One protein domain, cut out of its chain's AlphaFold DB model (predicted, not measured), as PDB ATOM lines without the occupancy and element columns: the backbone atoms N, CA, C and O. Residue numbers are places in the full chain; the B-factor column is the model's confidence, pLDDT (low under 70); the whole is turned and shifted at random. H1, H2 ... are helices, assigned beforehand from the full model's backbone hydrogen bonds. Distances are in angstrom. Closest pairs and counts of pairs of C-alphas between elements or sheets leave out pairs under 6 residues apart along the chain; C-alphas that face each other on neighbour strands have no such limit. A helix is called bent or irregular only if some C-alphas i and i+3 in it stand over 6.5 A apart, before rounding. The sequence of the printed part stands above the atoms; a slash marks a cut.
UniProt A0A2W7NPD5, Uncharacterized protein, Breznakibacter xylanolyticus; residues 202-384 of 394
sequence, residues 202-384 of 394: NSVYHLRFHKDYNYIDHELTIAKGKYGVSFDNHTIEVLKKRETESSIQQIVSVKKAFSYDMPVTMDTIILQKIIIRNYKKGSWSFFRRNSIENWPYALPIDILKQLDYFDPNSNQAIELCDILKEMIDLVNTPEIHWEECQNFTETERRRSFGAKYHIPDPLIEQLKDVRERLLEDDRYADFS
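What this domain is: This is residues 202 to 384 of the 394 residues of an uncharacterized protein of Breznakibacter xylanolyticus (UniProt A0A2W7NPD5). Two helices, H5 and H7, lie side by side in the core, with H2 alongside H5, H6 alongside H7 and H4 crossing H5. H10 covers H6, the small H1 and H8 lie toward one end of the longest axis with H9 between H8 and the core, and H11 turns off H10 at the other end. The printed part has 183 residues with eleven named helices, H1 to H11 in order, and no named strand; the class is all helix, and the packing is part aligned, part crossed. It is compact, with a radius of gyration of the C-alphas of 16.4 A, and rounded, spanning 46 by 36 by 31 A.

How they stand to each other: H1, residues 202 to 208, and H2, residues 210 to 227, meet only through their link. H3, residues 233 to 240, forms a helical hairpin with H2, which touches it with residues 212 to 216 alone; their lines stand at a steep tilt of 43 degrees, and their closest C-alphas, of Tyr 213 and Lys 240, are 6.5 A apart. H4, residues 245 to 259, touches H3 with residues 246 to 250 alone, about perpendicular at 86 degrees, with the C-alphas of Val 238 and Ser 247 closest at 5.3 A. H5, residues 266 to 277, touches H2 at a shallow tilt of 21 degrees, opposite ways, with the C-alphas of Ile 216 and Ile 274 closest at 6.5 A. Residues 251 to 257 of H4 alone touch H5, at a steep tilt of 63 degrees, with the C-alphas of Val 254 and Thr 268 closest at 6.1 A. H6, residues 300 to 307, and H7, residues 315 to 331, form a helical hairpin at a shallow tilt of 12 degrees, with the C-alphas of Leu 307 and Ala 317 closest at 5.7 A; H7 touches H6 with residues 317 to 324 alone. H7 and H5 touch at a shallow tilt of 15 degrees, the same way, with 17 pairs of C-alphas within 8 A, the closest being those of Lys 273 and Ile 323 at 5.1 A. H8, residues 338 to 343, is close to but not clearly touching H9, residues 346 to 357; the C-alphas of Cys 341 and Arg 349 are closest, at 6.8 A. H9 and H7 only just touch, with 3 pairs of C-alphas within 8 A, the closest being Val 331 and Ala 355 at 5.4 A; residues 330 to 331 of H7 and 351 to 355 of H9 alone take part. H10, residues 361 to 376, touches H6 with residues 363 to 370 alone, at a shallow tilt of 34 degrees, only just short of steep, with the C-alphas of Pro 300 and Leu 367 closest at 5.5 A. H11, residues 378 to 383, and H10 only just touch, with 3 pairs of C-alphas within 8 A, and only at the corner by their link; the C-alphas of Leu 374 and Tyr 380 are closest, at 6.2 A. H1 and H8 are apart. In H1 to H7, H9 and H10 every O i to N i+4 pair is within hydrogen-bond range; in H8 and in H11 it is 0 of 2, beside 2 of 3 O i to N i+3 pairs.

Where its parts are: H1 begins at C-alpha 202, (10.029, 41.036, -22.312). From first to last C-alpha H2 measures 24.7 A, H7 24.6 A, H10 23.0 A and H4 21.1 A. H8 and H11 are irregular: C-alphas 339 and 342 are 7.6 A apart, and C-alphas 379 and 382 are 8.0 A apart. H11 ends at C-alpha 383, (21.048, 21.379, -56.152).

The domain as a whole: The two C-alphas farthest apart, of Asn 202 and Asp 378, are 49.8 A apart. The printed part has no cut. The link from H5 to H6, residues 278 to 299, is long. The mean pLDDT of the printed part is 92.1; residues 284 to 289, in that link, are under 70.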
ATOM      1  N   ASN A 202       9.761  40.770 -20.901       93.62
ATOM      2  CA  ASN A 202      10.029  41.036 -22.312       93.62
ATOM      3  C   ASN A 202      11.323  40.339 -22.769       93.62
ATOM      4  O   ASN A 202      11.339  39.687 -23.811       93.62
ATOM      5  N   SER A 203      12.404  40.425 -21.988       92.62
ATOM      6  CA  SER A 203      13.695  39.816 -22.332       92.62
ATOM      7  C   SER A 203      13.637  38.290 -22.337       92.62
ATOM      8  O   SER A 203      14.157  37.672 -23.264       92.62
ATOM      9  N   VAL A 204      12.933  37.671 -21.384       91.75
ATOM     10  CA  VAL A 204      12.700  36.217 -21.369       91.75
ATOM     11  C   VAL A 204      11.900  35.777 -22.597       91.75
ATOM     12  O   VAL A 204      12.216  34.755 -23.210       91.75
ATOM     13  N   TYR A 205      10.890  36.553 -22.999       92.19
ATOM     14  CA  TYR A 205      10.128  36.286 -24.219       92.19
ATOM     15  C   TYR A 205      10.992  36.418 -25.478       92.19
ATOM     16  O   TYR A 205      10.999  35.517 -26.316       92.19
ATOM     17  N   HIS A 206      11.788  37.483 -25.594       91.81
ATOM     18  CA  HIS A 206      12.712  37.652 -26.716       91.81
ATOM     19  C   HIS A 206      13.763  36.542 -26.772       91.81
ATOM     20  O   HIS A 206      14.052  36.029 -27.851       91.81
ATOM     21  N   LEU A 207      14.291  36.114 -25.622       92.50
ATOM     22  CA  LEU A 207      15.236  35.003 -25.541       92.50
ATOM     23  C   LEU A 207      14.599  33.688 -26.008       92.50
ATOM     24  O   LEU A 207      15.253  32.906 -26.695       92.50
ATOM     25  N   ARG A 208      13.317  33.453 -25.705       90.75
ATOM     26  CA  ARG A 208      12.587  32.264 -26.178       90.75
ATOM     27  C   ARG A 208      12.576  32.159 -27.709       90.75
ATOM     28  O   ARG A 208      12.714  31.055 -28.230       90.75
ATOM     29  N   PHE A 209      12.463  33.290 -28.408       92.75
ATOM     30  CA  PHE A 209      12.355  33.368 -29.873       92.75
ATOM     31  C   PHE A 209      13.609  33.922 -30.569       92.75
ATOM     32  O   PHE A 209      13.575  34.228 -31.759       92.75
ATOM     33  N   HIS A 210      14.744  34.019 -29.867       93.38
ATOM     34  CA  HIS A 210      15.951  34.651 -30.411       93.38
ATOM     35  C   HIS A 210      16.455  33.985 -31.702       93.38
ATOM     36  O   HIS A 210      16.894  34.688 -32.606       93.38
ATOM     37  N   LYS A 211      16.370  32.648 -31.821       93.06
ATOM     38  CA  LYS A 211      16.768  31.933 -33.048       93.06
ATOM     39  C   LYS A 211      15.910  32.347 -34.246       93.06
ATOM     40  O   LYS A 211      16.462  32.600 -35.311       93.06
ATOM     41  N   ASP A 212      14.594  32.465 -34.054       94.44
ATOM     42  CA  ASP A 212      13.667  32.899 -35.107       94.44
ATOM     43  C   ASP A 212      13.974  34.332 -35.543       94.44
ATOM     44  O   ASP A 212      14.042  34.619 -36.737       94.44
ATOM     45  N   TYR A 213      14.192  35.227 -34.575       95.31
ATOM     46  CA  TYR A 213      14.500  36.632 -34.840       95.31
ATOM     47  C   TYR A 213      15.845  36.809 -35.537       95.31
ATOM     48  O   TYR A 213      15.917  37.552 -36.510       95.31
ATOM     49  N   ASN A 214      16.874  36.082 -35.105       95.94
ATOM     50  CA  ASN A 214      18.186  36.116 -35.742       95.94
ATOM     51  C   ASN A 214      18.127  35.600 -37.182       95.94
ATOM     52  O   ASN A 214      18.761  36.188 -38.053       95.94
ATOM     53  N   TYR A 215      17.363  34.532 -37.445       96.38
ATOM     54  CA  TYR A 215      17.173  34.033 -38.807       96.38
ATOM     55  C   TYR A 215      16.436  35.057 -39.680       96.38
ATOM     56  O   TYR A 215      16.892  35.352 -40.780       96.38
ATOM     57  N   ILE A 216      15.358  35.668 -39.168       96.88
ATOM     58  CA  ILE A 216      14.648  36.752 -39.864       96.88
ATOM     59  C   ILE A 216      15.621  37.886 -40.201       96.88
ATOM     60  O   ILE A 216      15.751  38.258 -41.361       96.88
ATOM     61  N   ASP A 217      16.336  38.417 -39.211       96.69
ATOM     62  CA  ASP A 217      17.225  39.566 -39.407       96.69
ATOM     63  C   ASP A 217      18.388  39.235 -40.369       96.69
ATOM     64  O   ASP A 217      18.797  40.081 -41.173       96.69
ATOM     65  N   HIS A 218      18.885  37.993 -40.346       97.19
ATOM     66  CA  HIS A 218      19.892  37.497 -41.284       97.19
ATOM     67  C   HIS A 218      19.372  37.463 -42.727       97.19
ATOM     68  O   HIS A 218      19.988  38.060 -43.612       97.19
ATOM     69  N   GLU A 219      18.213  36.845 -42.958       97.00
ATOM     70  CA  GLU A 219      17.607  36.743 -44.289       97.00
ATOM     71  C   GLU A 219      17.218  38.112 -44.851       97.00
ATOM     72  O   GLU A 219      17.457  38.395 -46.023       97.00
ATOM     73  N   LEU A 220      16.708  39.021 -44.014       96.69
ATOM     74  CA  LEU A 220      16.425  40.400 -44.422       96.69
ATOM     75  C   LEU A 220      17.704  41.158 -44.819       96.69
ATOM     76  O   LEU A 220      17.687  41.984 -45.736       96.69
ATOM     77  N   THR A 221      18.827  40.872 -44.155       97.06
ATOM     78  CA  THR A 221      20.129  41.459 -44.499       97.06
ATOM     79  C   THR A 221      20.639  40.926 -45.839       97.06
ATOM     80  O   THR A 221      21.096  41.716 -46.670       97.06
ATOM     81  N   ILE A 222      20.513  39.617 -46.085       96.44
ATOM     82  CA  ILE A 222      20.836  39.002 -47.381       96.44
ATOM     83  C   ILE A 222      19.940  39.582 -48.477       96.44
ATOM     84  O   ILE A 222      20.451  40.000 -49.515       96.44
ATOM     85  N   ALA A 223      18.636  39.693 -48.226       96.44
ATOM     86  CA  ALA A 223      17.669  40.247 -49.164       96.44
ATOM     87  C   ALA A 223      18.061  41.646 -49.642       96.44
ATOM     88  O   ALA A 223      18.100  41.930 -50.841       96.44
ATOM     89  N   LYS A 224      18.438  42.502 -48.692       96.38
ATOM     90  CA  LYS A 224      18.866  43.867 -48.979       96.38
ATOM     91  C   LYS A 224      20.213  43.917 -49.696       96.38
ATOM     92  O   LYS A 224      20.362  44.689 -50.638       96.38
ATOM     93  N   GLY A 225      21.189  43.127 -49.248       95.94
ATOM     94  CA  GLY A 225      22.557  43.165 -49.766       95.94
ATOM     95  C   GLY A 225      22.726  42.490 -51.128       95.94
ATOM     96  O   GLY A 225      23.342  43.064 -52.021       95.94
ATOM     97  N   LYS A 226      22.179  41.281 -51.289       95.50
ATOM     98  CA  LYS A 226      22.350  40.442 -52.484       95.50
ATOM     99  C   LYS A 226      21.291  40.718 -53.549       95.50
ATOM    100  O   LYS A 226      21.601  40.673 -54.736       95.50
ATOM    101  N   TYR A 227      20.056  41.014 -53.137       94.56
ATOM    102  CA  TYR A 227      18.912  41.105 -54.053       94.56
ATOM    103  C   TYR A 227      18.343  42.520 -54.201       94.56
ATOM    104  O   TYR A 227      17.471  42.739 -55.037       94.56
ATOM    105  N   GLY A 228      18.820  43.489 -53.411       94.25
ATOM    106  CA  GLY A 228      18.293  44.856 -53.419       94.25
ATOM    107  C   GLY A 228      16.849  44.964 -52.914       94.25
ATOM    108  O   GLY A 228      16.190  45.971 -53.166       94.25
ATOM    109  N   VAL A 229      16.351  43.945 -52.208       95.31
ATOM    110  CA  VAL A 229      14.983  43.891 -51.683       95.31
ATOM    111  C   VAL A 229      14.955  44.488 -50.279       95.31
ATOM    112  O   VAL A 229      15.665  44.035 -49.382       95.31
ATOM    113  N   SER A 230      14.118  45.501 -50.070       94.25
ATOM    114  CA  SER A 230      13.885  46.100 -48.754       94.25
ATOM    115  C   SER A 230      12.451  45.875 -48.303       94.25
ATOM    116  O   SER A 230      11.522  46.196 -49.041       94.25
ATOM    117  N   PHE A 231      12.287  45.409 -47.071       94.75
ATOM    118  CA  PHE A 231      10.987  45.248 -46.432       94.75
ATOM    119  C   PHE A 231      10.669  46.469 -45.574       94.75
ATOM    120  O   PHE A 231      11.559  47.065 -44.961       94.75
ATOM    121  N   ASP A 232       9.399  46.851 -45.532       94.69
ATOM    122  CA  ASP A 232       8.919  47.896 -44.642       94.69
ATOM    123  C   ASP A 232       8.896  47.411 -43.181       94.69
ATOM    124  O   ASP A 232       8.811  46.217 -42.885       94.69
ATOM    125  N   ASN A 233       8.949  48.358 -42.242       94.00
ATOM    126  CA  ASN A 233       9.000  48.041 -40.813       94.00
ATOM    127  C   ASN A 233       7.781  47.240 -40.335       94.00
ATOM    128  O   ASN A 233       7.921  46.424 -39.425       94.00
ATOM    129  N   HIS A 234       6.606  47.454 -40.935       92.94
ATOM    130  CA  HIS A 234       5.399  46.737 -40.543       92.94
ATOM    131  C   HIS A 234       5.482  45.264 -40.963       92.94
ATOM    132  O   HIS A 234       5.256  44.392 -40.128       92.94
ATOM    133  N   THR A 235       5.930  44.960 -42.186       93.56
ATOM    134  CA  THR A 235       6.205  43.575 -42.615       93.56
ATOM    135  C   THR A 235       7.196  42.864 -41.693       93.56
ATOM    136  O   THR A 235       6.974  41.705 -41.338       93.56
ATOM    137  N   ILE A 236       8.255  43.551 -41.251       94.81
ATOM    138  CA  ILE A 236       9.254  42.997 -40.321       94.81
ATOM    139  C   ILE A 236       8.642  42.733 -38.937       94.81
ATOM    140  O   ILE A 236       8.896  41.689 -38.334       94.81
ATOM    141  N   GLU A 237       7.817  43.648 -38.424       92.88
ATOM    142  CA  GLU A 237       7.105  43.461 -37.156       92.88
ATOM    143  C   GLU A 237       6.165  42.248 -37.224       92.88
ATOM    144  O   GLU A 237       6.194  41.382 -36.349       92.88
ATOM    145  N   VAL A 238       5.383  42.138 -38.303       93.62
ATOM    146  CA  VAL A 238       4.480  41.007 -38.555       93.62
ATOM    147  C   VAL A 238       5.260  39.699 -38.707       93.62
ATOM    148  O   VAL A 238       4.847  38.666 -38.178       93.62
ATOM    149  N   LEU A 239       6.446  39.728 -39.324       94.06
ATOM    150  CA  LEU A 239       7.351  38.578 -39.384       94.06
ATOM    151  C   LEU A 239       7.827  38.119 -37.998       94.06
ATOM    152  O   LEU A 239       8.022  36.921 -37.802       94.06
ATOM    153  N   LYS A 240       7.950  39.015 -37.019       93.81
ATOM    154  CA  LYS A 240       8.343  38.661 -35.644       93.81
ATOM    155  C   LYS A 240       7.162  38.235 -34.757       93.81
ATOM    156  O   LYS A 240       7.392  37.611 -33.721       93.81
ATOM    157  N   LYS A 241       5.922  38.512 -35.169       91.94
ATOM    158  CA  LYS A 241       4.689  38.003 -34.542       91.94
ATOM    159  C   LYS A 241       4.382  36.580 -35.009       91.94
ATOM    160  O   LYS A 241       4.727  36.201 -36.130       91.94
ATOM    161  N   ARG A 242       3.736  35.766 -34.176       87.38
ATOM    162  CA  ARG A 242       3.449  34.358 -34.497       87.38
ATOM    163  C   ARG A 242       1.964  34.073 -34.602       87.38
ATOM    164  O   ARG A 242       1.551  33.347 -35.502       87.38
ATOM    165  N   GLU A 243       1.199  34.572 -33.647       86.12
ATOM    166  CA  GLU A 243      -0.180  34.165 -33.413       86.12
ATOM    167  C   GLU A 243      -1.186  35.241 -33.828       86.12
ATOM    168  O   GLU A 243      -2.383  34.997 -33.733       86.12
ATOM    169  N   THR A 244      -0.731  36.407 -34.293       89.81
ATOM    170  CA  THR A 244      -1.602  37.528 -34.667       89.81
ATOM    171  C   THR A 244      -2.301  37.321 -36.006       89.81
ATOM    172  O   THR A 244      -1.811  36.615 -36.893       89.81
ATOM    173  N   GLU A 245      -3.440  37.990 -36.183       90.38
ATOM    174  CA  GLU A 245      -4.174  37.992 -37.446       90.38
ATOM    175  C   GLU A 245      -3.318  38.508 -38.610       90.38
ATOM    176  O   GLU A 245      -3.290  37.853 -39.647       90.38
ATOM    177  N   SER A 246      -2.548  39.593 -38.442       91.94
ATOM    178  CA  SER A 246      -1.596  40.056 -39.467       91.94
ATOM    179  C   SER A 246      -0.580  38.993 -39.874       91.94
ATOM    180  O   SER A 246      -0.307  38.839 -41.064       91.94
ATOM    181  N   SER A 247      -0.042  38.224 -38.920       93.62
ATOM    182  CA  SER A 247       0.899  37.135 -39.214       93.62
ATOM    183  C   SER A 247       0.216  36.054 -40.055       93.62
ATOM    184  O   SER A 247       0.761  35.608 -41.062       93.62
ATOM    185  N   ILE A 248      -1.020  35.683 -39.706       92.81
ATOM    186  CA  ILE A 248      -1.808  34.706 -40.470       92.81
ATOM    187  C   ILE A 248      -2.146  35.242 -41.868       92.81
ATOM    188  O   ILE A 248      -1.997  34.517 -42.851       92.81
ATOM    189  N   GLN A 249      -2.577  36.499 -41.979       93.81
ATOM    190  CA  GLN A 249      -2.898  37.135 -43.255       93.81
ATOM    191  C   GLN A 249      -1.669  37.210 -44.168       93.81
ATOM    192  O   GLN A 249      -1.794  36.901 -45.351       93.81
ATOM    193  N   GLN A 250      -0.487  37.520 -43.622       95.56
ATOM    194  CA  GLN A 250       0.781  37.511 -44.358       95.56
ATOM    195  C   GLN A 250       1.093  36.115 -44.919       95.56
ATOM    196  O   GLN A 250       1.430  35.976 -46.093       95.56
ATOM    197  N   ILE A 251       0.924  35.062 -44.118       95.44
ATOM    198  CA  ILE A 251       1.124  33.678 -44.575       95.44
ATOM    199  C   ILE A 251       0.143  33.329 -45.702       95.44
ATOM    200  O   ILE A 251       0.543  32.786 -46.730       95.44
ATOM    201  N   VAL A 252      -1.135  33.688 -45.544       94.75
ATOM    202  CA  VAL A 252      -2.170  33.443 -46.558       94.75
ATOM    203  C   VAL A 252      -1.875  34.206 -47.850       94.75
ATOM    204  O   VAL A 252      -2.017  33.633 -48.930       94.75
ATOM    205  N   SER A 253      -1.448  35.471 -47.770       95.81
ATOM    206  CA  SER A 253      -1.105  36.262 -48.956       95.81
ATOM    207  C   SER A 253       0.100  35.688 -49.691       95.81
ATOM    208  O   SER A 253       0.060  35.592 -50.917       95.81
ATOM    209  N   VAL A 254       1.127  35.244 -48.955       97.12
ATOM    210  CA  VAL A 254       2.317  34.617 -49.543       97.12
ATOM    211  C   VAL A 254       1.938  33.288 -50.201       97.12
ATOM    212  O   VAL A 254       2.188  33.127 -51.390       97.12
ATOM    213  N   LYS A 255       1.233  32.377 -49.509       96.62
ATOM    214  CA  LYS A 255       0.749  31.116 -50.111       96.62
ATOM    215  C   LYS A 255      -0.050  31.372 -51.391       96.62
ATOM    216  O   LYS A 255       0.150  30.698 -52.399       96.62
ATOM    217  N   LYS A 256      -0.957  32.352 -51.364       96.06
ATOM    218  CA  LYS A 256      -1.804  32.683 -52.514       96.06
ATOM    219  C   LYS A 256      -0.988  33.186 -53.705       96.06
ATOM    220  O   LYS A 256      -1.317  32.831 -54.834       96.06
ATOM    221  N   ALA A 257       0.068  33.963 -53.468       97.25
ATOM    222  CA  ALA A 257       0.936  34.462 -54.531       97.25
ATOM    223  C   ALA A 257       1.577  33.325 -55.347       97.25
ATOM    224  O   ALA A 257       1.600  33.414 -56.569       97.25
ATOM    225  N   PHE A 258       1.989  32.231 -54.696       97.50
ATOM    226  CA  PHE A 258       2.538  31.046 -55.373       97.50
ATOM    227  C   PHE A 258       1.505  30.286 -56.216       97.50
ATOM    228  O   PHE A 258       1.856  29.724 -57.249       97.50
ATOM    229  N   SER A 259       0.235  30.290 -55.801       95.06
ATOM    230  CA  SER A 259      -0.838  29.572 -56.507       95.06
ATOM    231  C   SER A 259      -1.298  30.244 -57.808       95.06
ATOM    232  O   SER A 259      -2.012  29.632 -58.605       95.06
ATOM    233  N   TYR A 260      -0.940  31.514 -58.028       93.94
ATOM    234  CA  TYR A 260      -1.310  32.221 -59.250       93.94
ATOM    235  C   TYR A 260      -0.431  31.818 -60.434       93.94
ATOM    236  O   TYR A 260       0.734  31.459 -60.290       93.94
ATOM    237  N   ASP A 261      -0.991  31.936 -61.636       91.69
ATOM    238  CA  ASP A 261      -0.278  31.683 -62.890       91.69
ATOM    239  C   ASP A 261       0.524  32.910 -63.348       91.69
ATOM    240  O   ASP A 261       0.327  33.447 -64.436       91.69
ATOM    241  N   MET A 262       1.355  33.430 -62.447       94.81
ATOM    242  CA  MET A 262       2.232  34.577 -62.670       94.81
ATOM    243  C   MET A 262       3.535  34.378 -61.885       94.81
ATOM    244  O   MET A 262       3.497  33.731 -60.834       94.81
ATOM    245  N   PRO A 263       4.662  34.950 -62.351       96.50
ATOM    246  CA  PRO A 263       5.938  34.851 -61.652       96.50
ATOM    247  C   PRO A 263       5.870  35.523 -60.276       96.50
ATOM    248  O   PRO A 263       5.489  36.693 -60.163       96.50
ATOM    249  N   VAL A 264       6.268  34.796 -59.231       97.12
ATOM    250  CA  VAL A 264       6.369  35.343 -57.871       97.12
ATOM    251  C   VAL A 264       7.524  36.337 -57.741       97.12
ATOM    252  O   VAL A 264       8.590  36.198 -58.336       97.12
ATOM    253  N   THR A 265       7.321  37.371 -56.934       97.25
ATOM    254  CA  THR A 265       8.340  38.390 -56.683       97.25
ATOM    255  C   THR A 265       9.382  37.907 -55.667       97.25
ATOM    256  O   THR A 265       9.109  37.053 -54.823       97.25
ATOM    257  N   MET A 266      10.595  38.465 -55.732       97.56
ATOM    258  CA  MET A 266      11.726  38.033 -54.896       97.56
ATOM    259  C   MET A 266      11.481  38.220 -53.392       97.56
ATOM    260  O   MET A 266      11.850  37.372 -52.586       97.56
ATOM    261  N   ASP A 267      10.825  39.312 -53.004       97.06
ATOM    262  CA  ASP A 267      10.374  39.549 -51.630       97.06
ATOM    263  C   ASP A 267       9.434  38.439 -51.138       97.06
ATOM    264  O   ASP A 267       9.630  37.910 -50.048       97.06
ATOM    265  N   THR A 268       8.475  38.018 -51.964       97.88
ATOM    266  CA  THR A 268       7.531  36.935 -51.657       97.88
ATOM    267  C   THR A 268       8.236  35.586 -51.489       97.88
ATOM    268  O   THR A 268       7.903  34.840 -50.567       97.88
ATOM    269  N   ILE A 269       9.233  35.284 -52.329       98.31
ATOM    270  CA  ILE A 269      10.068  34.076 -52.207       98.31
ATOM    271  C   ILE A 269      10.793  34.072 -50.851       98.31
ATOM    272  O   ILE A 269      10.687  33.118 -50.081       98.31
ATOM    273  N   ILE A 270      11.458  35.173 -50.498       98.00
ATOM    274  CA  ILE A 270      12.202  35.287 -49.233       98.00
ATOM    275  C   ILE A 270      11.259  35.171 -48.026       98.00
ATOM    276  O   ILE A 270      11.565  34.464 -47.064       98.00
ATOM    277  N   LEU A 271      10.082  35.808 -48.082       98.00
ATOM    278  CA  LEU A 271       9.060  35.674 -47.039       98.00
ATOM    279  C   LEU A 271       8.627  34.219 -46.864       98.00
ATOM    280  O   LEU A 271       8.557  33.738 -45.734       98.00
ATOM    281  N   GLN A 272       8.373  33.507 -47.963       98.12
ATOM    282  CA  GLN A 272       7.970  32.104 -47.941       98.12
ATOM    283  C   GLN A 272       9.034  31.216 -47.281       98.12
ATOM    284  O   GLN A 272       8.692  30.386 -46.432       98.12
ATOM    285  N   LYS A 273      10.315  31.441 -47.601       97.88
ATOM    286  CA  LYS A 273      11.452  30.744 -46.980       97.88
ATOM    287  C   LYS A 273      11.487  30.959 -45.464       97.88
ATOM    288  O   LYS A 273      11.490  29.996 -44.696       97.88
ATOM    289  N   ILE A 274      11.399  32.216 -45.020       97.69
ATOM    290  CA  ILE A 274      11.370  32.583 -43.594       97.69
ATOM    291  C   ILE A 274      10.177  31.952 -42.864       97.69
ATOM    292  O   ILE A 274      10.321  31.422 -41.759       97.69
ATOM    293  N   ILE A 275       8.994  31.997 -43.480       96.75
ATOM    294  CA  ILE A 275       7.744  31.467 -42.925       96.75
ATOM    295  C   ILE A 275       7.846  29.955 -42.672       96.75
ATOM    296  O   ILE A 275       7.452  29.496 -41.592       96.75
ATOM    297  N   ILE A 276       8.404  29.192 -43.622       96.44
ATOM    298  CA  ILE A 276       8.617  27.744 -43.476       96.44
ATOM    299  C   ILE A 276       9.698  27.467 -42.430       96.44
ATOM    300  O   ILE A 276       9.450  26.682 -41.507       96.44
ATOM    301  N   ARG A 277      10.860  28.138 -42.516       96.12
ATOM    302  CA  ARG A 277      11.985  27.923 -41.588       96.12
ATOM    303  C   ARG A 277      11.543  28.038 -40.136       96.12
ATOM    304  O   ARG A 277      11.817  27.142 -39.329       96.12
ATOM    305  N   ASN A 278      10.834  29.120 -39.823       95.69
ATOM    306  CA  ASN A 278      10.386  29.447 -38.470       95.69
ATOM    307  C   ASN A 278       9.084  28.735 -38.076       95.69
ATOM    308  O   ASN A 278       8.552  28.994 -36.991       95.69
ATOM    309  N   TYR A 279       8.563  27.855 -38.938       94.31
ATOM    310  CA  TYR A 279       7.322  27.107 -38.754       94.31
ATOM    311  C   TYR A 279       6.185  27.994 -38.230       94.31
ATOM    312  O   TYR A 279       5.664  27.820 -37.118       94.31
ATOM    313  N   LYS A 280       5.878  29.041 -38.995       92.88
ATOM    314  CA  LYS A 280       4.870  30.022 -38.612       92.88
ATOM    315  C   LYS A 280       3.455  29.441 -38.603       92.88
ATOM    316  O   LYS A 280       3.027  28.720 -39.495       92.88
ATOM    317  N   LYS A 281       2.686  29.797 -37.576       86.69
ATOM    318  CA  LYS A 281       1.327  29.281 -37.379       86.69
ATOM    319  C   LYS A 281       0.383  29.901 -38.413       86.69
ATOM    320  O   LYS A 281       0.194  31.112 -38.423       86.69
ATOM    321  N   GLY A 282      -0.206  29.071 -39.270       83.50
ATOM    322  CA  GLY A 282      -1.273  29.500 -40.172       83.50
ATOM    323  C   GLY A 282      -2.651  29.531 -39.512       83.50
ATOM    324  O   GLY A 282      -2.793  29.339 -38.303       83.50
ATOM    325  N   SER A 283      -3.677  29.747 -40.339       75.19
ATOM    326  CA  SER A 283      -5.075  29.785 -39.895       75.19
ATOM    327  C   SER A 283      -5.498  28.473 -39.227       75.19
ATOM    328  O   SER A 283      -5.198  27.380 -39.711       75.19
ATOM    329  N   TRP A 284      -6.213  28.577 -38.106       65.38
ATOM    330  CA  TRP A 284      -6.717  27.415 -37.378       65.38
ATOM    331  C   TRP A 284      -8.004  26.904 -38.035       65.38
ATOM    332  O   TRP A 284      -9.038  27.565 -37.989       65.38
ATOM    333  N   SER A 285      -7.956  25.705 -38.621       60.78
ATOM    334  CA  SER A 285      -9.135  25.032 -39.177       60.78
ATOM    335  C   SER A 285      -9.532  23.843 -38.304       60.78
ATOM    336  O   SER A 285      -8.742  22.929 -38.059       60.78
ATOM    337  N   PHE A 286     -10.768  23.845 -37.795       56.50
ATOM    338  CA  PHE A 286     -11.305  22.729 -37.004       56.50
ATOM    339  C   PHE A 286     -11.646  21.505 -37.865       56.50
ATOM    340  O   PHE A 286     -11.631  20.382 -37.364       56.50
ATOM    341  N   PHE A 287     -11.922  21.706 -39.155       56.50
ATOM    342  CA  PHE A 287     -12.304  20.647 -40.082       56.50
ATOM    343  C   PHE A 287     -11.093  20.187 -40.895       56.50
ATOM    344  O   PHE A 287     -10.390  21.003 -41.480       56.50
ATOM    345  N   ARG A 288     -10.864  18.867 -40.950       63.78
ATOM    346  CA  ARG A 288      -9.784  18.236 -41.735       63.78
ATOM    347  C   ARG A 288      -8.385  18.789 -41.413       63.78
ATOM    348  O   ARG A 288      -7.646  19.161 -42.320       63.78
ATOM    349  N   ARG A 289      -8.012  18.846 -40.127       63.31
ATOM    350  CA  ARG A 289      -6.729  19.415 -39.647       63.31
ATOM    351  C   ARG A 289      -5.497  18.973 -40.452       63.31
ATOM    352  O   ARG A 289      -4.661  19.815 -40.744       63.31
ATOM    353  N   ASN A 290      -5.461  17.717 -40.900       75.62
ATOM    354  CA  ASN A 290      -4.363  17.151 -41.693       75.62
ATOM    355  C   ASN A 290      -4.720  17.032 -43.182       75.62
ATOM    356  O   ASN A 290      -4.456  16.016 -43.816       75.62
ATOM    357  N   SER A 291      -5.374  18.048 -43.742       85.50
ATOM    358  CA  SER A 291      -5.618  18.136 -45.183       85.50
ATOM    359  C   SER A 291      -4.651  19.105 -45.841       85.50
ATOM    360  O   SER A 291      -4.247  20.105 -45.249       85.50
ATOM    361  N   ILE A 292      -4.334  18.827 -47.102       89.00
ATOM    362  CA  ILE A 292      -3.507  19.697 -47.942       89.00
ATOM    363  C   ILE A 292      -4.110  21.104 -48.112       89.00
ATOM    364  O   ILE A 292      -3.380  22.086 -48.209       89.00
ATOM    365  N   GLU A 293      -5.440  21.227 -48.056       86.19
ATOM    366  CA  GLU A 293      -6.160  22.508 -48.096       86.19
ATOM    367  C   GLU A 293      -5.763  23.420 -46.921       86.19
ATOM    368  O   GLU A 293      -5.571  24.625 -47.101       86.19
ATOM    369  N   ASN A 294      -5.564  22.826 -45.740       87.00
ATOM    370  CA  ASN A 294      -5.196  23.520 -44.507       87.00
ATOM    371  C   ASN A 294      -3.680  23.719 -44.340       87.00
ATOM    372  O   ASN A 294      -3.260  24.354 -43.372       87.00
ATOM    373  N   TRP A 295      -2.852  23.205 -45.257       91.44
ATOM    374  CA  TRP A 295      -1.414  23.474 -45.243       91.44
ATOM    375  C   TRP A 295      -1.172  24.983 -45.391       91.44
ATOM    376  O   TRP A 295      -1.668  25.576 -46.347       91.44
ATOM    377  N   PRO A 296      -0.455  25.647 -44.474       92.00
ATOM    378  CA  PRO A 296      -0.413  27.107 -44.457       92.00
ATOM    379  C   PRO A 296       0.532  27.717 -45.495       92.00
ATOM    380  O   PRO A 296       0.421  28.901 -45.793       92.00
ATOM    381  N   TYR A 297       1.444  26.928 -46.054       95.69
ATOM    382  CA  TYR A 297       2.531  27.404 -46.905       95.69
ATOM    383  C   TYR A 297       2.258  27.091 -48.388       95.69
ATOM    384  O   TYR A 297       1.291  26.394 -48.712       95.69
ATOM    385  N   ALA A 298       3.097  27.606 -49.293       97.00
ATOM    386  CA  ALA A 298       3.071  27.225 -50.705       97.00
ATOM    387  C   ALA A 298       3.198  25.696 -50.867       97.00
ATOM    388  O   ALA A 298       3.856  25.029 -50.058       97.00
ATOM    389  N   LEU A 299       2.529  25.137 -51.879       97.50
ATOM    390  CA  LEU A 299       2.619  23.709 -52.180       97.50
ATOM    391  C   LEU A 299       3.903  23.414 -52.971       97.50
ATOM    392  O   LEU A 299       4.312  24.255 -53.774       97.50
ATOM    393  N   PRO A 300       4.508  22.221 -52.817       97.19
ATOM    394  CA  PRO A 300       5.702  21.840 -53.570       97.19
ATOM    395  C   PRO A 300       5.495  21.974 -55.079       97.19
ATOM    396  O   PRO A 300       6.367  22.466 -55.786       97.19
ATOM    397  N   ILE A 301       4.310  21.592 -55.564       96.88
ATOM    398  CA  ILE A 301       3.981  21.642 -56.991       96.88
ATOM    399  C   ILE A 301       3.838  23.078 -57.514       96.88
ATOM    400  O   ILE A 301       4.198  23.352 -58.655       96.88
ATOM    401  N   ASP A 302       3.363  24.003 -56.672       97.44
ATOM    402  CA  ASP A 302       3.277  25.420 -57.024       97.44
ATOM    403  C   ASP A 302       4.685  26.019 -57.106       97.44
ATOM    404  O   ASP A 302       4.976  26.779 -58.022       97.44
ATOM    405  N   ILE A 303       5.588  25.637 -56.196       97.12
ATOM    406  CA  ILE A 303       6.995  26.065 -56.232       97.12
ATOM    407  C   ILE A 303       7.701  25.508 -57.473       97.12
ATOM    408  O   ILE A 303       8.386  26.264 -58.161       97.12
ATOM    409  N   LEU A 304       7.486  24.230 -57.804       96.19
ATOM    410  CA  LEU A 304       8.012  23.624 -59.030       96.19
ATOM    411  C   LEU A 304       7.535  24.387 -60.270       96.19
ATOM    412  O   LEU A 304       8.335  24.722 -61.133       96.19
ATOM    413  N   LYS A 305       6.249  24.738 -60.329       96.50
ATOM    414  CA  LYS A 305       5.702  25.551 -61.419       96.50
ATOM    415  C   LYS A 305       6.346  26.941 -61.493       96.50
ATOM    416  O   LYS A 305       6.549  27.467 -62.582       96.50
ATOM    417  N   GLN A 306       6.660  27.557 -60.351       97.19
ATOM    418  CA  GLN A 306       7.333  28.858 -60.325       97.19
ATOM    419  C   GLN A 306       8.758  28.794 -60.894       97.19
ATOM    420  O   GLN A 306       9.200  29.776 -61.484       97.19
ATOM    421  N   LEU A 307       9.453  27.657 -60.789       95.75
ATOM    422  CA  LEU A 307      10.786  27.483 -61.379       95.75
ATOM    423  C   LEU A 307      10.780  27.630 -62.909       95.75
ATOM    424  O   LEU A 307      11.730  28.182 -63.456       95.75
ATOM    425  N   ASP A 308       9.695  27.248 -63.590       94.12
ATOM    426  CA  ASP A 308       9.575  27.373 -65.052       94.12
ATOM    427  C   ASP A 308       9.522  28.832 -65.543       94.12
ATOM    428  O   ASP A 308       9.778  29.108 -66.717       94.12
ATOM    429  N   TYR A 309       9.203  29.784 -64.660       95.44
ATOM    430  CA  TYR A 309       9.157  31.209 -64.994       95.44
ATOM    431  C   TYR A 309      10.527  31.897 -64.962       95.44
ATOM    432  O   TYR A 309      10.646  33.031 -65.439       95.44
ATOM    433  N   PHE A 310      11.551  31.256 -64.396       95.44
ATOM    434  CA  PHE A 310      12.849  31.877 -64.151       95.44
ATOM    435  C   PHE A 310      13.993  31.096 -64.800       95.44
ATOM    436  O   PHE A 310      13.923  29.888 -65.003       95.44
ATOM    437  N   ASP A 311      15.084  31.799 -65.111       93.25
ATOM    438  CA  ASP A 311      16.326  31.139 -65.518       93.25
ATOM    439  C   ASP A 311      16.848  30.277 -64.349       93.25
ATOM    440  O   ASP A 311      16.861  30.781 -63.217       93.25
ATOM    441  N   PRO A 312      17.292  29.026 -64.576       90.50
ATOM    442  CA  PRO A 312      17.810  28.152 -63.519       90.50
ATOM    443  C   PRO A 312      18.930  28.774 -62.673       90.50
ATOM    444  O   PRO A 312      19.032  28.488 -61.484       90.50
ATOM    445  N   ASN A 313      19.727  29.675 -63.256       89.69
ATOM    446  CA  ASN A 313      20.823  30.369 -62.573       89.69
ATOM    447  C   ASN A 313      20.404  31.711 -61.947       89.69
ATOM    448  O   ASN A 313      21.239  32.444 -61.412       89.69
ATOM    449  N   SER A 314      19.128  32.089 -62.050       94.62
ATOM    450  CA  SER A 314      18.622  33.318 -61.442       94.62
ATOM    451  C   SER A 314      18.563  33.203 -59.918       94.62
ATOM    452  O   SER A 314      18.330  32.135 -59.355       94.62
ATOM    453  N   ASN A 315      18.697  34.341 -59.231       95.38
ATOM    454  CA  ASN A 315      18.549  34.395 -57.774       95.38
ATOM    455  C   ASN A 315      17.181  33.860 -57.311       95.38
ATOM    456  O   ASN A 315      17.096  33.257 -56.249       95.38
ATOM    457  N   GLN A 316      16.129  34.064 -58.109       96.56
ATOM    458  CA  GLN A 316      14.788  33.554 -57.845       96.56
ATOM    459  C   GLN A 316      14.758  32.026 -57.869       96.56
ATOM    460  O   GLN A 316      14.240  31.431 -56.932       96.56
ATOM    461  N   ALA A 317      15.327  31.394 -58.900       95.31
ATOM    462  CA  ALA A 317      15.368  29.937 -59.000       95.31
ATOM    463  C   ALA A 317      16.164  29.309 -57.847       95.31
ATOM    464  O   ALA A 317      15.691  28.358 -57.229       95.31
ATOM    465  N   ILE A 318      17.309  29.903 -57.491       94.69
ATOM    466  CA  ILE A 318      18.127  29.466 -56.349       94.69
ATOM    467  C   ILE A 318      17.310  29.502 -55.048       94.69
ATOM    468  O   ILE A 318      17.232  28.512 -54.328       94.69
ATOM    469  N   GLU A 319      16.642  30.621 -54.765       96.75
ATOM    470  CA  GLU A 319      15.845  30.770 -53.542       96.75
ATOM    471  C   GLU A 319      14.568  29.906 -53.545       96.75
ATOM    472  O   GLU A 319      14.112  29.470 -52.490       96.75
ATOM    473  N   LEU A 320      13.987  29.608 -54.714       97.44
ATOM    474  CA  LEU A 320      12.882  28.650 -54.849       97.44
ATOM    475  C   LEU A 320      13.336  27.219 -54.514       97.44
ATOM    476  O   LEU A 320      12.614  26.501 -53.817       97.44
ATOM    477  N   CYS A 321      14.537  26.819 -54.942       96.00
ATOM    478  CA  CYS A 321      15.154  25.556 -54.526       96.00
ATOM    479  C   CYS A 321      15.413  25.529 -53.010       96.00
ATOM    480  O   CYS A 321      15.093  24.537 -52.353       96.00
ATOM    481  N   ASP A 322      15.891  26.633 -52.425       95.75
ATOM    482  CA  ASP A 322      16.081  26.745 -50.973       95.75
ATOM    483  C   ASP A 322      14.759  26.616 -50.193       95.75
ATOM    484  O   ASP A 322      14.727  26.014 -49.119       95.75
ATOM    485  N   ILE A 323      13.635  27.105 -50.732       97.56
ATOM    486  CA  ILE A 323      12.310  26.866 -50.134       97.56
ATOM    487  C   ILE A 323      11.988  25.367 -50.101       97.56
ATOM    488  O   ILE A 323      11.515  24.869 -49.077       97.56
ATOM    489  N   LEU A 324      12.223  24.636 -51.196       97.00
ATOM    490  CA  LEU A 324      11.977  23.189 -51.242       97.00
ATOM    491  C   LEU A 324      12.872  22.440 -50.254       97.00
ATOM    492  O   LEU A 324      12.390  21.543 -49.560       97.00
ATOM    493  N   LYS A 325      14.134  22.855 -50.122       95.88
ATOM    494  CA  LYS A 325      15.056  22.347 -49.101       95.88
ATOM    495  C   LYS A 325      14.501  22.555 -47.690       95.88
ATOM    496  O   LYS A 325      14.417  21.602 -46.921       95.88
ATOM    497  N   GLU A 326      14.015  23.754 -47.373       96.06
ATOM    498  CA  GLU A 326      13.383  24.045 -46.079       96.06
ATOM    499  C   GLU A 326      12.131  23.192 -45.816       96.06
ATOM    500  O   GLU A 326      11.876  22.800 -44.671       96.06
ATOM    501  N   MET A 327      11.350  22.878 -46.858       96.56
ATOM    502  CA  MET A 327      10.206  21.966 -46.752       96.56
ATOM    503  C   MET A 327      10.649  20.528 -46.468       96.56
ATOM    504  O   MET A 327      10.064  19.888 -45.594       96.56
ATOM    505  N   ILE A 328      11.686  20.034 -47.152       95.31
ATOM    506  CA  ILE A 328      12.256  18.698 -46.919       95.31
ATOM    507  C   ILE A 328      12.801  18.604 -45.492       95.31
ATOM    508  O   ILE A 328      12.447  17.682 -44.757       95.31
ATOM    509  N   ASP A 329      13.572  19.595 -45.050       95.38
ATOM    510  CA  ASP A 329      14.120  19.646 -43.692       95.38
ATOM    511  C   ASP A 329      13.019  19.747 -42.625       95.38
ATOM    512  O   ASP A 329      13.185  19.310 -41.483       95.38
ATOM    513  N   LEU A 330      11.872  20.349 -42.954       95.06
ATOM    514  CA  LEU A 330      10.719  20.393 -42.059       95.06
ATOM    515  C   LEU A 330      10.051  19.020 -41.942       95.06
ATOM    516  O   LEU A 330       9.739  18.605 -40.828       95.06
ATOM    517  N   VAL A 331       9.862  18.310 -43.057       94.06
ATOM    518  CA  VAL A 331       9.313  16.943 -43.057       94.06
ATOM    519  C   VAL A 331      10.242  15.977 -42.320       94.06
ATOM    520  O   VAL A 331       9.777  15.187 -41.504       94.06
ATOM    521  N   ASN A 332      11.550  16.102 -42.536       94.56
ATOM    522  CA  ASN A 332      12.575  15.250 -41.937       94.56
ATOM    523  C   ASN A 332      12.952  15.640 -40.498       94.56
ATOM    524  O   ASN A 332      13.902  15.084 -39.943       94.56
ATOM    525  N   THR A 333      12.262  16.606 -39.879       94.12
ATOM    526  CA  THR A 333      12.591  17.027 -38.511       94.12
ATOM    527  C   THR A 333      12.376  15.856 -37.536       94.12
ATOM    528  O   THR A 333      11.265  15.327 -37.476       94.12
ATOM    529  N   PRO A 334      13.394  15.463 -36.743       91.62
ATOM    530  CA  PRO A 334      13.280  14.325 -35.835       91.62
ATOM    531  C   PRO A 334      12.262  14.579 -34.718       91.62
ATOM    532  O   PRO A 334      12.039  15.720 -34.288       91.62
ATOM    533  N   GLU A 335      11.654  13.503 -34.218       90.94
ATOM    534  CA  GLU A 335      10.789  13.579 -33.044       90.94
ATOM    535  C   GLU A 335      11.614  13.918 -31.794       90.94
ATOM    536  O   GLU A 335      12.614  13.272 -31.494       90.94
ATOM    537  N   ILE A 336      11.170  14.930 -31.053       92.81
ATOM    538  CA  ILE A 336      11.720  15.298 -29.752       92.81
ATOM    539  C   ILE A 336      10.803  14.713 -28.683       92.81
ATOM    540  O   ILE A 336       9.634  15.097 -28.570       92.81
ATOM    541  N   HIS A 337      11.338  13.811 -27.864       89.12
ATOM    542  CA  HIS A 337      10.604  13.272 -26.727       89.12
ATOM    543  C   HIS A 337      10.387  14.332 -25.640       89.12
ATOM    544  O   HIS A 337      11.182  15.255 -25.446       89.12
ATOM    545  N   TRP A 338       9.286  14.191 -24.898       82.56
ATOM    546  CA  TRP A 338       8.890  15.155 -23.866       82.56
ATOM    547  C   TRP A 338       9.962  15.353 -22.783       82.56
ATOM    548  O   TRP A 338      10.148  16.467 -22.296       82.56
ATOM    549  N   GLU A 339      10.705  14.294 -22.454       88.38
ATOM    550  CA  GLU A 339      11.783  14.311 -21.456       88.38
ATOM    551  C   GLU A 339      12.967  15.198 -21.872       88.38
ATOM    552  O   GLU A 339      13.621  15.796 -21.021       88.38
ATOM    553  N   GLU A 340      13.202  15.357 -23.176       90.56
ATOM    554  CA  GLU A 340      14.338  16.109 -23.715       90.56
ATOM    555  C   GLU A 340      13.965  17.526 -24.157       90.56
ATOM    556  O   GLU A 340      14.840  18.321 -24.490       90.56
ATOM    557  N   CYS A 341      12.676  17.884 -24.128       84.81
ATOM    558  CA  CYS A 341      12.161  19.159 -24.634       84.81
ATOM    559  C   CYS A 341      12.895  20.397 -24.079       84.81
ATOM    560  O   CYS A 341      12.991  21.408 -24.771       84.81
ATOM    561  N   GLN A 342      13.433  20.341 -22.858       86.88
ATOM    562  CA  GLN A 342      14.176  21.459 -22.258       86.88
ATOM    563  C   GLN A 342      15.507  21.768 -22.968       86.88
ATOM    564  O   GLN A 342      15.975  22.901 -22.898       86.88
ATOM    565  N   ASN A 343      16.086  20.797 -23.679       91.69
ATOM    566  CA  ASN A 343      17.360  20.945 -24.390       91.69
ATOM    567  C   ASN A 343      17.205  21.611 -25.766       91.69
ATOM    568  O   ASN A 343      18.200  21.970 -26.395       91.69
ATOM    569  N   PHE A 344      15.967  21.786 -26.233       91.69
ATOM    570  CA  PHE A 344      15.661  22.282 -27.567       91.69
ATOM    571  C   PHE A 344      15.002  23.656 -27.530       91.69
ATOM    572  O   PHE A 344      14.181  23.994 -26.668       91.69
ATOM    573  N   THR A 345      15.319  24.458 -28.537       91.81
ATOM    574  CA  THR A 345      14.698  25.765 -28.719       91.81
ATOM    575  C   THR A 345      13.220  25.651 -29.060       91.81
ATOM    576  O   THR A 345      12.723  24.606 -29.482       91.81
ATOM    577  N   GLU A 346      12.493  26.750 -28.861       90.69
ATOM    578  CA  GLU A 346      11.064  26.805 -29.163       90.69
ATOM    579  C   GLU A 346      10.781  26.444 -30.630       90.69
ATOM    580  O   GLU A 346       9.845  25.706 -30.913       90.69
ATOM    581  N   THR A 347      11.611  26.893 -31.570       91.62
ATOM    582  CA  THR A 347      11.484  26.576 -33.001       91.62
ATOM    583  C   THR A 347      11.649  25.088 -33.288       91.62
ATOM    584  O   THR A 347      10.828  24.514 -33.996       91.62
ATOM    585  N   GLU A 348      12.673  24.449 -32.717       93.81
ATOM    586  CA  GLU A 348      12.938  23.012 -32.892       93.81
ATOM    587  C   GLU A 348      11.778  22.173 -32.346       93.81
ATOM    588  O   GLU A 348      11.256  21.307 -33.047       93.81
ATOM    589  N   ARG A 349      11.290  22.506 -31.142       93.00
ATOM    590  CA  ARG A 349      10.117  21.852 -30.543       93.00
ATOM    591  C   ARG A 349       8.869  21.997 -31.413       93.00
ATOM    592  O   ARG A 349       8.148  21.024 -31.629       93.00
ATOM    593  N   ARG A 350       8.623  23.194 -31.954       91.88
ATOM    594  CA  ARG A 350       7.480  23.464 -32.842       91.88
ATOM    595  C   ARG A 350       7.572  22.696 -34.157       91.88
ATOM    596  O   ARG A 350       6.572  22.112 -34.565       91.88
ATOM    597  N   ARG A 351       8.746  22.684 -34.795       94.19
ATOM    598  CA  ARG A 351       8.989  21.934 -36.037       94.19
ATOM    599  C   ARG A 351       8.790  20.440 -35.817       94.19
ATOM    600  O   ARG A 351       8.052  19.835 -36.579       94.19
ATOM    601  N   SER A 352       9.347  19.884 -34.744       93.88
ATOM    602  CA  SER A 352       9.208  18.465 -34.402       93.88
ATOM    603  C   SER A 352       7.745  18.060 -34.180       93.88
ATOM    604  O   SER A 352       7.238  17.135 -34.816       93.88
ATOM    605  N   PHE A 353       7.006  18.823 -33.366       90.75
ATOM    606  CA  PHE A 353       5.577  18.579 -33.150       90.75
ATOM    607  C   PHE A 353       4.764  18.720 -34.449       90.75
ATOM    608  O   PHE A 353       3.869  17.923 -34.732       90.75
ATOM    609  N   GLY A 354       5.087  19.727 -35.261       89.25
ATOM    610  CA  GLY A 354       4.462  19.961 -36.556       89.25
ATOM    611  C   GLY A 354       4.698  18.838 -37.559       89.25
ATOM    612  O   GLY A 354       3.748  18.388 -38.205       89.25
ATOM    613  N   ALA A 355       5.939  18.365 -37.650       90.31
ATOM    614  CA  ALA A 355       6.350  17.265 -38.509       90.31
ATOM    615  C   ALA A 355       5.633  15.966 -38.149       90.31
ATOM    616  O   ALA A 355       5.205  15.250 -39.047       90.31
ATOM    617  N   LYS A 356       5.401  15.709 -36.858       88.06
ATOM    618  CA  LYS A 356       4.659  14.530 -36.406       88.06
ATOM    619  C   LYS A 356       3.155  14.611 -36.675       88.06
ATOM    620  O   LYS A 356       2.565  13.642 -37.138       88.06
ATOM    621  N   TYR A 357       2.518  15.749 -36.381       86.25
ATOM    622  CA  TYR A 357       1.052  15.798 -36.285       86.25
ATOM    623  C   TYR A 357       0.334  16.615 -37.359       86.25
ATOM    624  O   TYR A 357      -0.861  16.397 -37.544       86.25
ATOM    625  N   HIS A 358       0.998  17.561 -38.031       87.88
ATOM    626  CA  HIS A 358       0.317  18.584 -38.842       87.88
ATOM    627  C   HIS A 358       0.672  18.571 -40.332       87.88
ATOM    628  O   HIS A 358      -0.048  19.179 -41.124       87.88
ATOM    629  N   ILE A 359       1.763  17.919 -40.738       90.50
ATOM    630  CA  ILE A 359       2.092  17.775 -42.164       90.50
ATOM    631  C   ILE A 359       1.186  16.676 -42.761       90.50
ATOM    632  O   ILE A 359       1.162  15.570 -42.216       90.50
ATOM    633  N   PRO A 360       0.416  16.948 -43.830       91.81
ATOM    634  CA  PRO A 360      -0.486  15.966 -44.430       91.81
ATOM    635  C   PRO A 360       0.258  15.038 -45.407       91.81
ATOM    636  O   PRO A 360       1.107  15.502 -46.164       91.81
ATOM    637  N   ASP A 361      -0.092  13.749 -45.451       91.75
ATOM    638  CA  ASP A 361       0.593  12.765 -46.315       91.75
ATOM    639  C   ASP A 361       0.574  13.132 -47.814       91.75
ATOM    640  O   ASP A 361       1.618  13.025 -48.454       91.75
ATOM    641  N   PRO A 362      -0.520  13.684 -48.388       93.88
ATOM    642  CA  PRO A 362      -0.504  14.155 -49.775       93.88
ATOM    643  C   PRO A 362       0.561  15.220 -50.072       93.88
ATOM    644  O   PRO A 362       1.018  15.321 -51.205       93.88
ATOM    645  N   LEU A 363       0.957  16.028 -49.080       94.62
ATOM    646  CA  LEU A 363       2.033  17.008 -49.247       94.62
ATOM    647  C   LEU A 363       3.404  16.324 -49.287       94.62
ATOM    648  O   LEU A 363       4.257  16.746 -50.059       94.62
ATOM    649  N   ILE A 364       3.606  15.277 -48.481       94.12
ATOM    650  CA  ILE A 364       4.842  14.480 -48.482       94.12
ATOM    651  C   ILE A 364       5.018  13.813 -49.848       94.12
ATOM    652  O   ILE A 364       6.089  13.911 -50.441       94.12
ATOM    653  N   GLU A 365       3.954  13.216 -50.385       94.81
ATOM    654  CA  GLU A 365       3.981  12.590 -51.710       94.81
ATOM    655  C   GLU A 365       4.236  13.612 -52.830       94.81
ATOM    656  O   GLU A 365       5.057  13.363 -53.709       94.81
ATOM    657  N   GLN A 366       3.628  14.806 -52.764       95.94
ATOM    658  CA  GLN A 366       3.968  15.893 -53.694       95.94
ATOM    659  C   GLN A 366       5.437  16.310 -53.592       95.94
ATOM    660  O   GLN A 366       6.069  16.584 -54.606       95.94
ATOM    661  N   LEU A 367       5.987  16.380 -52.380       95.75
ATOM    662  CA  LEU A 367       7.376  16.775 -52.176       95.75
ATOM    663  C   LEU A 367       8.354  15.710 -52.702       95.75
ATOM    664  O   LEU A 367       9.387  16.075 -53.257       95.75
ATOM    665  N   LYS A 368       8.012  14.417 -52.589       95.56
ATOM    666  CA  LYS A 368       8.769  13.302 -53.188       95.56
ATOM    667  C   LYS A 368       8.797  13.391 -54.717       95.56
ATOM    668  O   LYS A 368       9.886  13.368 -55.283       95.56
ATOM    669  N   ASP A 369       7.640  13.569 -55.358       95.94
ATOM    670  CA  ASP A 369       7.523  13.718 -56.822       95.94
ATOM    671  C   ASP A 369       8.283  14.955 -57.331       95.94
ATOM    672  O   ASP A 369       9.064  14.867 -58.275       95.94
ATOM    673  N   VAL A 370       8.135  16.106 -56.665       95.56
ATOM    674  CA  VAL A 370       8.877  17.327 -57.027       95.56
ATOM    675  C   VAL A 370      10.386  17.127 -56.887       95.56
ATOM    676  O   VAL A 370      11.138  17.534 -57.769       95.56
ATOM    677  N   ARG A 371      10.840  16.476 -55.810       94.75
ATOM    678  CA  ARG A 371      12.258  16.161 -55.607       94.75
ATOM    679  C   ARG A 371      12.799  15.255 -56.712       94.75
ATOM    680  O   ARG A 371      13.881  15.522 -57.217       94.75
ATOM    681  N   GLU A 372      12.082  14.192 -57.064       93.88
ATOM    682  CA  GLU A 372      12.495  13.257 -58.118       93.88
ATOM    683  C   GLU A 372      12.644  13.975 -59.462       93.88
ATOM    684  O   GLU A 372      13.709  13.912 -60.069       93.88
ATOM    685  N   ARG A 373      11.653  14.787 -59.850       93.75
ATOM    686  CA  ARG A 373      11.711  15.591 -61.082       93.75
ATOM    687  C   ARG A 373      12.890  16.558 -61.121       93.75
ATOM    688  O   ARG A 373      13.492  16.726 -62.172       93.75
ATOM    689  N   LEU A 374      13.218  17.200 -59.999       92.12
ATOM    690  CA  LEU A 374      14.362  18.116 -59.930       92.12
ATOM    691  C   LEU A 374      15.709  17.390 -59.984       92.12
ATOM    692  O   LEU A 374      16.672  17.956 -60.485       92.12
ATOM    693  N   LEU A 375      15.785  16.154 -59.483       91.44
ATOM    694  CA  LEU A 375      16.992  15.328 -59.582       91.44
ATOM    695  C   LEU A 375      17.209  14.763 -60.991       91.44
ATOM    696  O   LEU A 375      18.350  14.503 -61.363       91.44
ATOM    697  N   GLU A 376      16.135  14.561 -61.753       91.88
ATOM    698  CA  GLU A 376      16.189  14.134 -63.157       91.88
ATOM    699  C   GLU A 376      16.454  15.291 -64.133       91.88
ATOM    700  O   GLU A 376      16.848  15.058 -65.276       91.88
ATOM    701  N   ASP A 377      16.234  16.537 -63.708       89.00
ATOM    702  CA  ASP A 377      16.423  17.723 -64.538       89.00
ATOM    703  C   ASP A 377      17.862  18.253 -64.442       89.00
ATOM    704  O   ASP A 377      18.253  18.888 -63.459       89.00
ATOM    705  N   ASP A 378      18.635  18.058 -65.516       87.00
ATOM    706  CA  ASP A 378      20.026  18.516 -65.637       87.00
ATOM    707  C   ASP A 378      20.207  20.017 -65.328       87.00
ATOM    708  O   ASP A 378      21.287  20.435 -64.908       87.00
ATOM    709  N   ARG A 379      19.161  20.845 -65.504       86.81
ATOM    710  CA  ARG A 379      19.202  22.288 -65.202       86.81
ATOM    711  C   ARG A 379      19.417  22.581 -63.717       86.81
ATOM    712  O   ARG A 379      19.909  23.658 -63.392       86.81
ATOM    713  N   TYR A 380      19.039  21.655 -62.838       86.56
ATOM    714  CA  TYR A 380      19.104  21.806 -61.382       86.56
ATOM    715  C   TYR A 380      20.080  20.821 -60.727       86.56
ATOM    716  O   TYR A 380      20.061  20.662 -59.506       86.56
ATOM    717  N   ALA A 381      20.973  20.205 -61.510       80.44
ATOM    718  CA  ALA A 381      21.953  19.234 -61.024       80.44
ATOM    719  C   ALA A 381      22.816  19.768 -59.863       80.44
ATOM    720  O   ALA A 381      23.139  19.020 -58.945       80.44
ATOM    721  N   ASP A 382      23.125  21.068 -59.842       81.62
ATOM    722  CA  ASP A 382      23.901  21.692 -58.760       81.62
ATOM    723  C   ASP A 382      23.192  21.624 -57.390       81.62
ATOM    724  O   ASP A 382      23.857  21.597 -56.353       81.62
ATOM    725  N   PHE A 383      21.859  21.513 -57.370       81.50
ATOM    726  CA  PHE A 383      21.048  21.379 -56.152       81.50
ATOM    727  C   PHE A 383      20.832  19.924 -55.720       81.50
ATOM    728  O   PHE A 383      20.235  19.673 -54.671       81.50
ATOM    729  N   SER A 384      21.322  18.939 -56.480       74.12
ATOM    730  CA  SER A 384      21.062  17.522 -56.195       74.12
ATOM    731  C   SER A 384      21.559  17.088 -54.813       74.12
ATOM    732  O   SER A 384      20.968  16.215 -54.180       74.12
TER     733      SER A 384